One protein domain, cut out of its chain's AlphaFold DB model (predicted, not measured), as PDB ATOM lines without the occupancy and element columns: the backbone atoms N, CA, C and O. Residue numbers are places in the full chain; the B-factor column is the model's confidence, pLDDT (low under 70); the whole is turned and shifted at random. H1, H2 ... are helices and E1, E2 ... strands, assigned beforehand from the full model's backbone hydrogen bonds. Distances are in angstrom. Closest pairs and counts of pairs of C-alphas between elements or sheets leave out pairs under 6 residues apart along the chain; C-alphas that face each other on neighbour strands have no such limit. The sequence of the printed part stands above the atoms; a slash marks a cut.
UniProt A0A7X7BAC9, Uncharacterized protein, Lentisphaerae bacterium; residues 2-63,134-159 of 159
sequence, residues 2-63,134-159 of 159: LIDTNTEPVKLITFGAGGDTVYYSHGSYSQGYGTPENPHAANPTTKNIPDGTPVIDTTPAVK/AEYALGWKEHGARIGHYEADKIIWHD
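AT A GLANCE: This is residues 2 to 63 and 134 to 159 of the 159 residues of an uncharacterized protein of Lentisphaerae bacterium (UniProt A0A7X7BAC9). One twisted, curled sheet of six strands makes the core. H1 packs on one face over E4 and E5, and the long loop of residues 33 to 53 crosses the other face, inside the curl. The 88 printed residues hold six named strands and one named helix, in the order E1, E2, E3, E4, H1, E5, E6; the sheet runs E3, E2, E1, E4, E5, E6 and is mixed, with E1 and E4 its parallel pair. The class is mixed, helices and strands, with under half of the residues in named elements. The whole is compact, with a radius of gyration of the C-alphas of 12.1 A and spans of 35 by 25 by 24 A.

IN THESE COORDINATES: In the sheet, E3 is residues 29 to 32, 10.4 A from first to last C-alpha; E2 is residues 19 to 23, 13.5 A; E1 is residues 12 to 16, 13.3 A, beginning at C-alpha 12 at (1.924, -38.537, 40.393). E4 is residues 54 to 57, 10.3 A; E5, the longest strand, is residues 146 to 151, 15.9 A; E6 is residues 154 to 157, 9.6 A, ending at C-alpha 157 at (14.010, -39.313, 47.754). H1 is residues 134 to 142, 12.3 A, beginning at C-alpha 134 at (4.102, -48.467, 40.844).

HOW THE PARTS SIT: E1 and E4 are parallel neighbours at 5 degrees, with N 15 and O 56 2.8 A apart, within hydrogen-bond range. E1, E2 and E3 form a meander, each strand the antiparallel neighbour of the one before. In the hairpin E1 and E2, N 21 and O 14 are 2.8 A apart; in the hairpin E2 and E3, N 22 and O 30 are 2.8 A apart. On the other side of E4, E5 is its antiparallel neighbour at 141 degrees, with N 55 and O 148 2.8 A apart. E5 and E6 are a hairpin at 143 degrees, with N 156 and O 149 2.8 A apart. The edge strands are E3 and E6, which are apart. H1 is on the sheet at a height of 9.3 A, over E4 and only just over E5, on which 3 of its C-alphas fall. On the local plane it runs along the strands at 28 degrees to E4, only just short of slantwise. The closest C-alphas of H1 and E4 are those of Ala 137 and Ile 56, 6.5 A apart. Every O i to N i+4 pair of H1 is within hydrogen-bond range.

THE WHOLE: The C-alphas farthest apart, those of Leu 2 and Asp 159, are 37.4 A from each other. Residues 64 to 133 are not printed; C-alphas 63 and 134 are 22.5 A apart across the cut. The link from E3 to E4 is long, with 21 residues. Mean pLDDT of the printed part is 87.9; residues 2 to 6 and residue 159 are under 70.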
ATOM      1  N   LEU A   2     -14.754 -29.728  32.732       50.03
ATOM      2  CA  LEU A   2     -13.643 -28.854  33.117       50.03
ATOM      3  C   LEU A   2     -13.174 -29.334  34.488       50.03
ATOM      4  O   LEU A   2     -13.898 -29.179  35.466       50.03
ATOM      5  N   ILE A   3     -12.031 -30.012  34.521       56.94
ATOM      6  CA  ILE A   3     -11.400 -30.451  35.761       56.94
ATOM      7  C   ILE A   3     -10.672 -29.245  36.350       56.94
ATOM      8  O   ILE A   3      -9.791 -28.672  35.706       56.94
ATOM      9  N   ASP A   4     -11.048 -28.848  37.564       64.50
ATOM     10  CA  ASP A   4     -10.297 -27.846  38.308       64.50
ATOM     11  C   ASP A   4      -9.053 -28.499  38.921       64.50
ATOM     12  O   ASP A   4      -9.067 -29.031  40.031       64.50
ATOM     13  N   THR A   5      -7.954 -28.432  38.171       63.75
ATOM     14  CA  THR A   5      -6.632 -28.939  38.576       63.75
ATOM     15  C   THR A   5      -6.057 -28.269  39.834       63.75
ATOM     16  O   THR A   5      -4.933 -28.581  40.220       63.75
ATOM     17  N   ASN A   6      -6.751 -27.308  40.454       65.38
ATOM     18  CA  ASN A   6      -6.338 -26.711  41.726       65.38
ATOM     19  C   ASN A   6      -6.953 -27.411  42.948       65.38
ATOM     20  O   ASN A   6      -6.431 -27.257  44.048       65.38
ATOM     21  N   THR A   7      -8.037 -28.175  42.778       72.56
ATOM     22  CA  THR A   7      -8.728 -28.855  43.893       72.56
ATOM     23  C   THR A   7      -8.563 -30.369  43.865       72.56
ATOM     24  O   THR A   7      -8.592 -31.015  44.916       72.56
ATOM     25  N   GLU A   8      -8.342 -30.945  42.686       85.50
ATOM     26  CA  GLU A   8      -8.151 -32.383  42.544       85.50
ATOM     27  C   GLU A   8      -6.806 -32.843  43.138       85.50
ATOM     28  O   GLU A   8      -5.783 -32.201  42.877       85.50
ATOM     29  N   PRO A   9      -6.779 -33.934  43.933       90.81
ATOM     30  CA  PRO A   9      -5.541 -34.438  44.508       90.81
ATOM     31  C   PRO A   9      -4.588 -34.940  43.423       90.81
ATOM     32  O   PRO A   9      -4.966 -35.706  42.532       90.81
ATOM     33  N   VAL A  10      -3.328 -34.537  43.537       93.00
ATOM     34  CA  VAL A  10      -2.250 -35.016  42.676       93.00
ATOM     35  C   VAL A  10      -1.948 -36.483  42.968       93.00
ATOM     36  O   VAL A  10      -1.743 -36.876  44.116       93.00
ATOM     37  N   LYS A  11      -1.855 -37.285  41.904       95.44
ATOM     38  CA  LYS A  11      -1.563 -38.723  41.991       95.44
ATOM     39  C   LYS A  11      -0.127 -39.089  41.644       95.44
ATOM     40  O   LYS A  11       0.363 -40.100  42.125       95.44
ATOM     41  N   LEU A  12       0.538 -38.306  40.801       96.50
ATOM     42  CA  LEU A  12       1.924 -38.537  40.393       96.50
ATOM     43  C   LEU A  12       2.549 -37.226  39.927       96.50
ATOM     44  O   LEU A  12       1.901 -36.430  39.246       96.50
ATOM     45  N   ILE A  13       3.827 -37.041  40.239       95.06
ATOM     46  CA  ILE A  13       4.642 -35.949  39.714       95.06
ATOM     47  C   ILE A  13       5.846 -36.548  39.000       95.06
ATOM     48  O   ILE A  13       6.520 -37.431  39.530       95.06
ATOM     49  N   THR A  14       6.135 -36.073  37.793       95.69
ATOM     50  CA  THR A  14       7.332 -36.468  37.055       95.69
ATOM     51  C   THR A  14       8.176 -35.256  36.699       95.69
ATOM     52  O   THR A  14       7.654 -34.207  36.331       95.69
ATOM     53  N   PHE A  15       9.492 -35.410  36.788       94.56
ATOM     54  CA  PHE A  15      10.476 -34.456  36.294       94.56
ATOM     55  C   PHE A  15      11.238 -35.093  35.136       94.56
ATOM     56  O   PHE A  15      11.647 -36.255  35.192       94.56
ATOM     57  N   GLY A  16      11.426 -34.336  34.064       91.00
ATOM     58  CA  GLY A  16      12.179 -34.763  32.894       91.00
ATOM     59  C   GLY A  16      12.944 -33.607  32.268       91.00
ATOM     60  O   GLY A  16      12.965 -32.493  32.783       91.00
ATOM     61  N   ALA A  17      13.577 -33.863  31.123       82.50
ATOM     62  CA  ALA A  17      14.415 -32.865  30.448       82.50
ATOM     63  C   ALA A  17      13.659 -31.577  30.052       82.50
ATOM     64  O   ALA A  17      14.288 -30.539  29.870       82.50
ATOM     65  N   GLY A  18      12.331 -31.649  29.909       81.56
ATOM     66  CA  GLY A  18      11.467 -30.520  29.552       81.56
ATOM     67  C   GLY A  18      10.811 -29.795  30.731       81.56
ATOM     68  O   GLY A  18      10.105 -28.824  30.485       81.56
ATOM     69  N   GLY A  19      11.028 -30.246  31.973       89.81
ATOM     70  CA  GLY A  19      10.392 -29.692  33.169       89.81
ATOM     71  C   GLY A  19       9.566 -30.717  33.943       89.81
ATOM     72  O   GLY A  19       9.895 -31.907  33.952       89.81
ATOM     73  N   ASP A  20       8.498 -30.255  34.590       91.38
ATOM     74  CA  ASP A  20       7.657 -31.044  35.484       91.38
ATOM     75  C   ASP A  20       6.260 -31.305  34.909       91.38
ATOM     76  O   ASP A  20       5.651 -30.453  34.263       91.38
ATOM     77  N   THR A  21       5.738 -32.508  35.136       92.88
ATOM     78  CA  THR A  21       4.357 -32.886  34.819       92.88
ATOM     79  C   THR A  21       3.669 -33.390  36.078       92.88
ATOM     80  O   THR A  21       4.201 -34.225  36.803       92.88
ATOM     81  N   VAL A  22       2.465 -32.886  36.327       92.50
ATOM     82  CA  VAL A  22       1.622 -33.243  37.469       92.50
ATOM     83  C   VAL A  22       0.379 -33.929  36.949       92.50
ATOM     84  O   VAL A  22      -0.353 -33.338  36.157       92.50
ATOM     85  N   TYR A  23       0.153 -35.159  37.388       93.62
ATOM     86  CA  TYR A  23      -0.959 -35.992  36.958       93.62
ATOM     87  C   TYR A  23      -2.070 -36.001  38.010       93.62
ATOM     88  O   TYR A  23      -1.820 -36.199  39.203       93.62
ATOM     89  N   TYR A  24      -3.300 -35.851  37.531       92.31
ATOM     90  CA  TYR A  24      -4.550 -35.972  38.280       92.31
ATOM     91  C   TYR A  24      -5.371 -37.131  37.689       92.31
ATOM     92  O   TYR A  24      -4.925 -37.799  36.752       92.31
ATOM     93  N   SER A  25      -6.570 -37.393  38.206       90.44
ATOM     94  CA  SER A  25      -7.407 -38.476  37.676       90.44
ATOM     95  C   SER A  25      -7.922 -38.163  36.270       90.44
ATOM     96  O   SER A  25      -7.878 -37.034  35.769       90.44
ATOM     97  N   HIS A  26      -8.460 -39.191  35.624       87.44
ATOM     98  CA  HIS A  26      -9.194 -39.108  34.367       87.44
ATOM     99  C   HIS A  26      -8.373 -38.533  33.204       87.44
ATOM    100  O   HIS A  26      -8.905 -37.853  32.326       87.44
ATOM    101  N   GLY A  27      -7.066 -38.814  33.197       83.62
ATOM    102  CA  GLY A  27      -6.138 -38.371  32.153       83.62
ATOM    103  C   GLY A  27      -5.824 -36.873  32.183       83.62
ATOM    104  O   GLY A  27      -5.251 -36.352  31.227       83.62
ATOM    105  N   SER A  28      -6.198 -36.175  33.256       87.88
ATOM    106  CA  SER A  28      -5.872 -34.766  33.448       87.88
ATOM    107  C   SER A  28      -4.428 -34.602  33.923       87.88
ATOM    108  O   SER A  28      -3.957 -35.335  34.791       87.88
ATOM    109  N   TYR A  29      -3.715 -33.624  33.368       89.94
ATOM    110  CA  TYR A  29      -2.364 -33.278  33.797       89.94
ATOM    111  C   TYR A  29      -2.068 -31.793  33.570       89.94
ATOM    112  O   TYR A  29      -2.692 -31.133  32.738       89.94
ATOM    113  N   SER A  30      -1.085 -31.265  34.297       88.69
ATOM    114  CA  SER A  30      -0.510 -29.935  34.065       88.69
ATOM    115  C   SER A  30       0.993 -30.040  33.862       88.69
ATOM    116  O   SER A  30       1.645 -30.826  34.547       88.69
ATOM    117  N   GLN A  31       1.543 -29.239  32.951       89.12
ATOM    118  CA  GLN A  31       2.977 -29.208  32.659       89.12
ATOM    119  C   GLN A  31       3.573 -27.845  32.983       89.12
ATOM    120  O   GLN A  31       2.908 -26.812  32.866       89.12
ATOM    121  N   GLY A  32       4.836 -27.851  33.381       86.56
ATOM    122  CA  GLY A  32       5.621 -26.669  33.682       86.56
ATOM    123  C   GLY A  32       7.089 -26.878  33.346       86.56
ATOM    124  O   GLY A  32       7.502 -27.936  32.882       86.56
ATOM    125  N   TYR A  33       7.879 -25.837  33.594       87.81
ATOM    126  CA  TYR A  33       9.331 -25.850  33.405       87.81
ATOM    127  C   TYR A  33      10.071 -25.974  34.746       87.81
ATOM    128  O   TYR A  33      11.145 -25.400  34.922       87.81
ATOM    129  N   GLY A  34       9.462 -26.654  35.721       86.12
ATOM    130  CA  GLY A  34      10.014 -26.836  37.057       86.12
ATOM    131  C   GLY A  34      11.122 -27.881  37.111       86.12
ATOM    132  O   GLY A  34      11.213 -28.771  36.266       86.12
ATOM    133  N   THR A  35      11.952 -27.786  38.143       88.81
ATOM    134  CA  THR A  35      12.923 -28.824  38.518       88.81
ATOM    135  C   THR A  35      12.542 -29.403  39.876       88.81
ATOM    136  O   THR A  35      11.719 -28.806  40.570       88.81
ATOM    137  N   PRO A  36      13.126 -30.529  40.310       86.88
ATOM    138  CA  PRO A  36      12.818 -31.042  41.639       86.88
ATOM    139  C   PRO A  36      13.177 -30.068  42.775       86.88
ATOM    140  O   PRO A  36      12.539 -30.071  43.822       86.88
ATOM    141  N   GLU A  37      14.170 -29.200  42.569       87.00
ATOM    142  CA  GLU A  37      14.571 -28.156  43.519       87.00
ATOM    143  C   GLU A  37      13.669 -26.912  43.456       87.00
ATOM    144  O   GLU A  37      13.612 -26.141  44.413       87.00
ATOM    145  N   ASN A  38      12.990 -26.699  42.328       84.88
ATOM    146  CA  ASN A  38      12.079 -25.582  42.108       84.88
ATOM    147  C   ASN A  38      10.888 -26.021  41.231       84.88
ATOM    148  O   ASN A  38      10.861 -25.716  40.029       84.88
ATOM    149  N   PRO A  39       9.934 -26.787  41.792       80.81
ATOM    150  CA  PRO A  39       8.790 -27.297  41.045       80.81
ATOM    151  C   PRO A  39       7.869 -26.151  40.609       80.81
ATOM    152  O   PRO A  39       7.556 -25.258  41.395       80.81
ATOM    153  N   HIS A  40       7.421 -26.174  39.350       79.75
ATOM    154  CA  HIS A  40       6.594 -25.111  38.776       79.75
ATOM    155  C   HIS A  40       5.120 -25.516  38.757       79.75
ATOM    156  O   HIS A  40       4.280 -24.861  39.371       79.75
ATOM    157  N   ALA A  41       4.799 -26.595  38.042       72.31
ATOM    158  CA  ALA A  41       3.460 -27.168  38.007       72.31
ATOM    159  C   ALA A  41       3.142 -27.943  39.296       72.31
ATOM    160  O   ALA A  41       1.982 -27.976  39.697       72.31
ATOM    161  N   ALA A  42       4.154 -28.510  39.962       71.88
ATOM    162  CA  ALA A  42       4.050 -29.249  41.226       71.88
ATOM    163  C   ALA A  42       4.207 -28.366  42.486       71.88
ATOM    164  O   ALA A  42       4.814 -28.780  43.473       71.88
ATOM    165  N   ASN A  43       3.710 -27.127  42.465       75.62
ATOM    166  CA  ASN A  43       3.842 -26.225  43.610       75.62
ATOM    167  C   ASN A  43       2.775 -26.534  44.684       75.62
ATOM    168  O   ASN A  43       1.593 -26.283  44.436       75.62
ATOM    169  N   PRO A  44       3.155 -27.000  45.890       71.00
ATOM    170  CA  PRO A  44       2.196 -27.365  46.938       71.00
ATOM    171  C   PRO A  44       1.394 -26.166  47.467       71.00
ATOM    172  O   PRO A  44       0.281 -26.323  47.954       71.00
ATOM    173  N   THR A  45       1.897 -24.935  47.310       74.19
ATOM    174  CA  THR A  45       1.150 -23.727  47.710       74.19
ATOM    175  C   THR A  45      -0.038 -23.424  46.797       74.19
ATOM    176  O   THR A  45      -0.934 -22.674  47.182       74.19
ATOM    177  N   THR A  46      -0.053 -23.985  45.585       75.69
ATOM    178  CA  THR A  46      -1.111 -23.758  44.591       75.69
ATOM    179  C   THR A  46      -1.823 -25.039  44.167       75.69
ATOM    180  O   THR A  46      -2.818 -24.956  43.447       75.69
ATOM    181  N   LYS A  47      -1.345 -26.208  44.613       81.81
ATOM    182  CA  LYS A  47      -1.845 -27.533  44.238       81.81
ATOM    183  C   LYS A  47      -2.128 -28.396  45.458       81.81
ATOM    184  O   LYS A  47      -1.382 -28.389  46.427       81.81
ATOM    185  N   ASN A  48      -3.181 -29.202  45.362       88.44
ATOM    186  CA  ASN A  48      -3.499 -30.230  46.345       88.44
ATOM    187  C   ASN A  48      -2.570 -31.441  46.148       88.44
ATOM    188  O   ASN A  48      -2.882 -32.329  45.354       88.44
ATOM    189  N   ILE A  49      -1.419 -31.448  46.823       90.31
ATOM    190  CA  ILE A  49      -0.434 -32.540  46.785       90.31
ATOM    191  C   ILE A  49      -0.476 -33.281  48.130       90.31
ATOM    192  O   ILE A  49       0.094 -32.786  49.100       90.31
ATOM    193  N   PRO A  50      -1.170 -34.430  48.224       92.31
ATOM    194  CA  PRO A  50      -1.175 -35.238  49.437       92.31
ATOM    195  C   PRO A  50       0.219 -35.748  49.824       92.31
ATOM    196  O   PRO A  50       1.057 -36.040  48.966       92.31
ATOM    197  N   ASP A  51       0.439 -35.946  51.123       93.38
ATOM    198  CA  ASP A  51       1.597 -36.709  51.586       93.38
ATOM    199  C   ASP A  51       1.547 -38.139  51.017       93.38
ATOM    200  O   ASP A  51       0.486 -38.759  50.899       93.38
ATOM    201  N   GLY A  52       2.716 -38.658  50.647       94.19
ATOM    202  CA  GLY A  52       2.869 -39.943  49.971       94.19
ATOM    203  C   GLY A  52       2.686 -39.886  48.453       94.19
ATOM    204  O   GLY A  52       2.894 -40.910  47.801       94.19
ATOM    205  N   THR A  53       2.347 -38.732  47.859       95.62
ATOM    206  CA  THR A  53       2.246 -38.611  46.396       95.62
ATOM    207  C   THR A  53       3.585 -38.975  45.741       95.62
ATOM    208  O   THR A  53       4.593 -38.324  46.024       95.62
ATOM    209  N   PRO A  54       3.624 -39.984  44.853       96.81
ATOM    210  CA  PRO A  54       4.857 -40.456  44.242       96.81
ATOM    211  C   PRO A  54       5.467 -39.419  43.296       96.81
ATOM    212  O   PRO A  54       4.769 -38.693  42.579       96.81
ATOM    213  N   VAL A  55       6.798 -39.398  43.270       96.31
ATOM    214  CA  VAL A  55       7.621 -38.512  42.448       96.31
ATOM    215  C   VAL A  55       8.630 -39.336  41.659       96.31
ATOM    216  O   VAL A  55       9.319 -40.187  42.217       96.31
ATOM    217  N   ILE A  56       8.756 -39.063  40.362       96.94
ATOM    218  CA  ILE A  56       9.748 -39.700  39.487       96.94
ATOM    219  C   ILE A  56      10.583 -38.614  38.825       96.94
ATOM    220  O   ILE A  56      10.071 -37.835  38.029       96.94
ATOM    221  N   ASP A  57      11.883 -38.585  39.082       95.88
ATOM    222  CA  ASP A  57      12.813 -37.746  38.339       95.88
ATOM    223  C   ASP A  57      13.604 -38.576  37.327       95.88
ATOM    224  O   ASP A  57      14.520 -39.332  37.660       95.88
ATOM    225  N   THR A  58      13.235 -38.399  36.061       95.00
ATOM    226  CA  THR A  58      13.839 -39.057  34.901       95.00
ATOM    227  C   THR A  58      15.053 -38.301  34.358       95.00
ATOM    228  O   THR A  58      15.747 -38.820  33.485       95.00
ATOM    229  N   THR A  59      15.364 -37.098  34.864       93.06
ATOM    230  CA  THR A  59      16.498 -36.288  34.384       93.06
ATOM    231  C   THR A  59      17.863 -36.993  34.444       93.06
ATOM    232  O   THR A  59      18.649 -36.774  33.514       93.06
ATOM    233  N   PRO A  60      18.199 -37.846  35.438       93.06
ATOM    234  CA  PRO A  60      19.418 -38.652  35.367       93.06
ATOM    235  C   PRO A  60      19.308 -39.791  34.344       93.06
ATOM    236  O   PRO A  60      20.240 -39.981  33.561       93.06
ATOM    237  N   ALA A  61      18.168 -40.486  34.279       92.69
ATOM    238  CA  ALA A  61      17.938 -41.593  33.346       92.69
ATOM    239  C   ALA A  61      18.143 -41.165  31.886       92.69
ATOM    240  O   ALA A  61      18.889 -41.798  31.139       92.69
ATOM    241  N   VAL A  62      17.551 -40.037  31.482       90.00
ATOM    242  CA  VAL A  62      17.584 -39.545  30.092       90.00
ATOM    243  C   VAL A  62      18.945 -38.984  29.655       90.00
ATOM    244  O   VAL A  62      19.113 -38.614  28.496       90.00
ATOM    245  N   LYS A  63      19.946 -38.952  30.547       91.94
ATOM    246  CA  LYS A  63      21.355 -38.700  30.189       91.94
ATOM    247  C   LYS A  63      22.084 -39.971  29.748       91.94
ATOM    248  O   LYS A  63      23.216 -39.895  29.275       91.94
ATOM    249  N   ALA A 134       3.056 -47.646  40.243       94.25
ATOM    250  CA  ALA A 134       4.102 -48.467  40.844       94.25
ATOM    251  C   ALA A 134       4.965 -49.171  39.781       94.25
ATOM    252  O   ALA A 134       6.193 -49.120  39.847       94.25
ATOM    253  N   GLU A 135       4.337 -49.770  38.764       94.12
ATOM    254  CA  GLU A 135       5.043 -50.435  37.658       94.12
ATOM    255  C   GLU A 135       5.805 -49.421  36.789       94.12
ATOM    256  O   GLU A 135       6.953 -49.659  36.412       94.12
ATOM    257  N   TYR A 136       5.215 -48.247  36.541       95.00
ATOM    258  CA  TYR A 136       5.878 -47.161  35.820       95.00
ATOM    259  C   TYR A 136       7.121 -46.637  36.560       95.00
ATOM    260  O   TYR A 136       8.186 -46.478  35.958       95.00
ATOM    261  N   ALA A 137       7.001 -46.394  37.869       95.25
ATOM    262  CA  ALA A 137       8.093 -45.935  38.722       95.25
ATOM    263  C   ALA A 137       9.222 -46.968  38.804       95.25
ATOM    264  O   ALA A 137      10.391 -46.600  38.692       95.25
ATOM    265  N   LEU A 138       8.883 -48.254  38.939       93.62
ATOM    266  CA  LEU A 138       9.860 -49.340  38.945       93.62
ATOM    267  C   LEU A 138      10.650 -49.387  37.633       93.62
ATOM    268  O   LEU A 138      11.878 -49.377  37.668       93.62
ATOM    269  N   GLY A 139       9.962 -49.355  36.489       92.88
ATOM    270  CA  GLY A 139      10.624 -49.370  35.186       92.88
ATOM    271  C   GLY A 139      11.583 -48.193  35.008       92.88
ATOM    272  O   GLY A 139      12.712 -48.365  34.558       92.88
ATOM    273  N   TRP A 140      11.193 -46.990  35.434       94.94
ATOM    274  CA  TRP A 140      12.098 -45.839  35.419       94.94
ATOM    275  C   TRP A 140      13.272 -45.976  36.390       94.94
ATOM    276  O   TRP A 140      14.393 -45.611  36.028       94.94
ATOM    277  N   LYS A 141      13.049 -46.520  37.591       95.00
ATOM    278  CA  LYS A 141      14.108 -46.776  38.577       95.00
ATOM    279  C   LYS A 141      15.173 -47.718  38.020       95.00
ATOM    280  O   LYS A 141      16.359 -47.417  38.114       95.00
ATOM    281  N   GLU A 142      14.756 -48.812  37.382       94.12
ATOM    282  CA  GLU A 142      15.653 -49.779  36.730       94.12
ATOM    283  C   GLU A 142      16.518 -49.141  35.632       94.12
ATOM    284  O   GLU A 142      17.627 -49.602  35.375       94.12
ATOM    285  N   HIS A 143      16.049 -48.040  35.039       94.12
ATOM    286  CA  HIS A 143      16.749 -47.291  33.993       94.12
ATOM    287  C   HIS A 143      17.390 -45.988  34.506       94.12
ATOM    288  O   HIS A 143      17.702 -45.087  33.723       94.12
ATOM    289  N   GLY A 144      17.616 -45.889  35.820       93.62
ATOM    290  CA  GLY A 144      18.426 -44.836  36.437       93.62
ATOM    291  C   GLY A 144      17.672 -43.563  36.821       93.62
ATOM    292  O   GLY A 144      18.306 -42.523  37.000       93.62
ATOM    293  N   ALA A 145      16.340 -43.604  36.924       95.19
ATOM    294  CA  ALA A 145      15.562 -42.502  37.488       95.19
ATOM    295  C   ALA A 145      15.650 -42.483  39.020       95.19
ATOM    296  O   ALA A 145      15.808 -43.524  39.659       95.19
ATOM    297  N   ARG A 146      15.485 -41.297  39.615       96.06
ATOM    298  CA  ARG A 146      15.292 -41.149  41.066       96.06
ATOM    299  C   ARG A 146      13.808 -41.244  41.381       96.06
ATOM    300  O   ARG A 146      13.002 -40.603  40.711       96.06
ATOM    301  N   ILE A 147      13.455 -42.011  42.406       96.94
ATOM    302  CA  ILE A 147      12.070 -42.153  42.864       96.94
ATOM    303  C   ILE A 147      11.961 -41.527  44.245       96.94
ATOM    304  O   ILE A 147      12.853 -41.693  45.071       96.94
ATOM    305  N   GLY A 148      10.888 -40.797  44.495       96.44
ATOM    306  CA  GLY A 148      10.618 -40.144  45.764       96.44
ATOM    307  C   GLY A 148       9.125 -40.080  46.044       96.44
ATOM    308  O   GLY A 148       8.312 -40.630  45.299       96.44
ATOM    309  N   HIS A 149       8.772 -39.356  47.091       95.50
ATOM    310  CA  HIS A 149       7.401 -38.959  47.381       95.50
ATOM    311  C   HIS A 149       7.367 -37.546  47.957       95.50
ATOM    312  O   HIS A 149       8.389 -37.031  48.411       95.50
ATOM    313  N   TYR A 150       6.196 -36.919  47.929       91.56
ATOM    314  CA  TYR A 150       5.954 -35.700  48.691       91.56
ATOM    315  C   TYR A 150       5.666 -36.020  50.155       91.56
ATOM    316  O   TYR A 150       4.869 -36.905  50.452       91.56
ATOM    317  N   GLU A 151       6.288 -35.270  51.055       92.06
ATOM    318  CA  GLU A 151       5.981 -35.249  52.483       92.06
ATOM    319  C   GLU A 151       6.256 -33.841  53.024       92.06
ATOM    320  O   GLU A 151       7.345 -33.294  52.815       92.06
ATOM    321  N   ALA A 152       5.277 -33.240  53.704       86.12
ATOM    322  CA  ALA A 152       5.412 -31.922  54.339       86.12
ATOM    323  C   ALA A 152       6.000 -30.845  53.395       86.12
ATOM    324  O   ALA A 152       7.000 -30.187  53.710       86.12
ATOM    325  N   ASP A 153       5.382 -30.697  52.218       83.94
ATOM    326  CA  ASP A 153       5.745 -29.752  51.147       83.94
ATOM    327  C   ASP A 153       7.144 -29.950  50.537       83.94
ATOM    328  O   ASP A 153       7.673 -29.062  49.860       83.94
ATOM    329  N   LYS A 154       7.768 -31.110  50.758       88.81
ATOM    330  CA  LYS A 154       9.100 -31.440  50.239       88.81
ATOM    331  C   LYS A 154       9.093 -32.779  49.530       88.81
ATOM    332  O   LYS A 154       8.307 -33.659  49.850       88.81
ATOM    333  N   ILE A 155      10.028 -32.941  48.599       92.12
ATOM    334  CA  ILE A 155      10.291 -34.235  47.975       92.12
ATOM    335  C   ILE A 155      11.301 -34.992  48.837       92.12
ATOM    336  O   ILE A 155      12.415 -34.513  49.068       92.12
ATOM    337  N   ILE A 156      10.915 -36.183  49.275       94.69
ATOM    338  CA  ILE A 156      11.762 -37.144  49.969       94.69
ATOM    339  C   ILE A 156      12.169 -38.225  48.969       94.69
ATOM    340  O   ILE A 156      11.321 -38.934  48.426       94.69
ATOM    341  N   TRP A 157      13.468 -38.339  48.703       95.12
ATOM    342  CA  TRP A 157      14.010 -39.313  47.754       95.12
ATOM    343  C   TRP A 157      14.230 -40.683  48.401       95.12
ATOM    344  O   TRP A 157      14.672 -40.786  49.544       95.12
ATOM    345  N   HIS A 158      13.923 -41.732  47.641       91.00
ATOM    346  CA  HIS A 158      14.174 -43.132  47.959       91.00
ATOM    347  C   HIS A 158      15.354 -43.617  47.118       91.00
ATOM    348  O   HIS A 158      15.165 -44.259  46.077       91.00
ATOM    349  N   ASP A 159      16.557 -43.248  47.544       68.81
ATOM    350  CA  ASP A 159      17.802 -43.721  46.937       68.81
ATOM    351  C   ASP A 159      17.851 -45.266  46.900       68.81
ATOM    352  O   ASP A 159      17.508 -45.914  47.919       68.81
TER     353      ASP A 159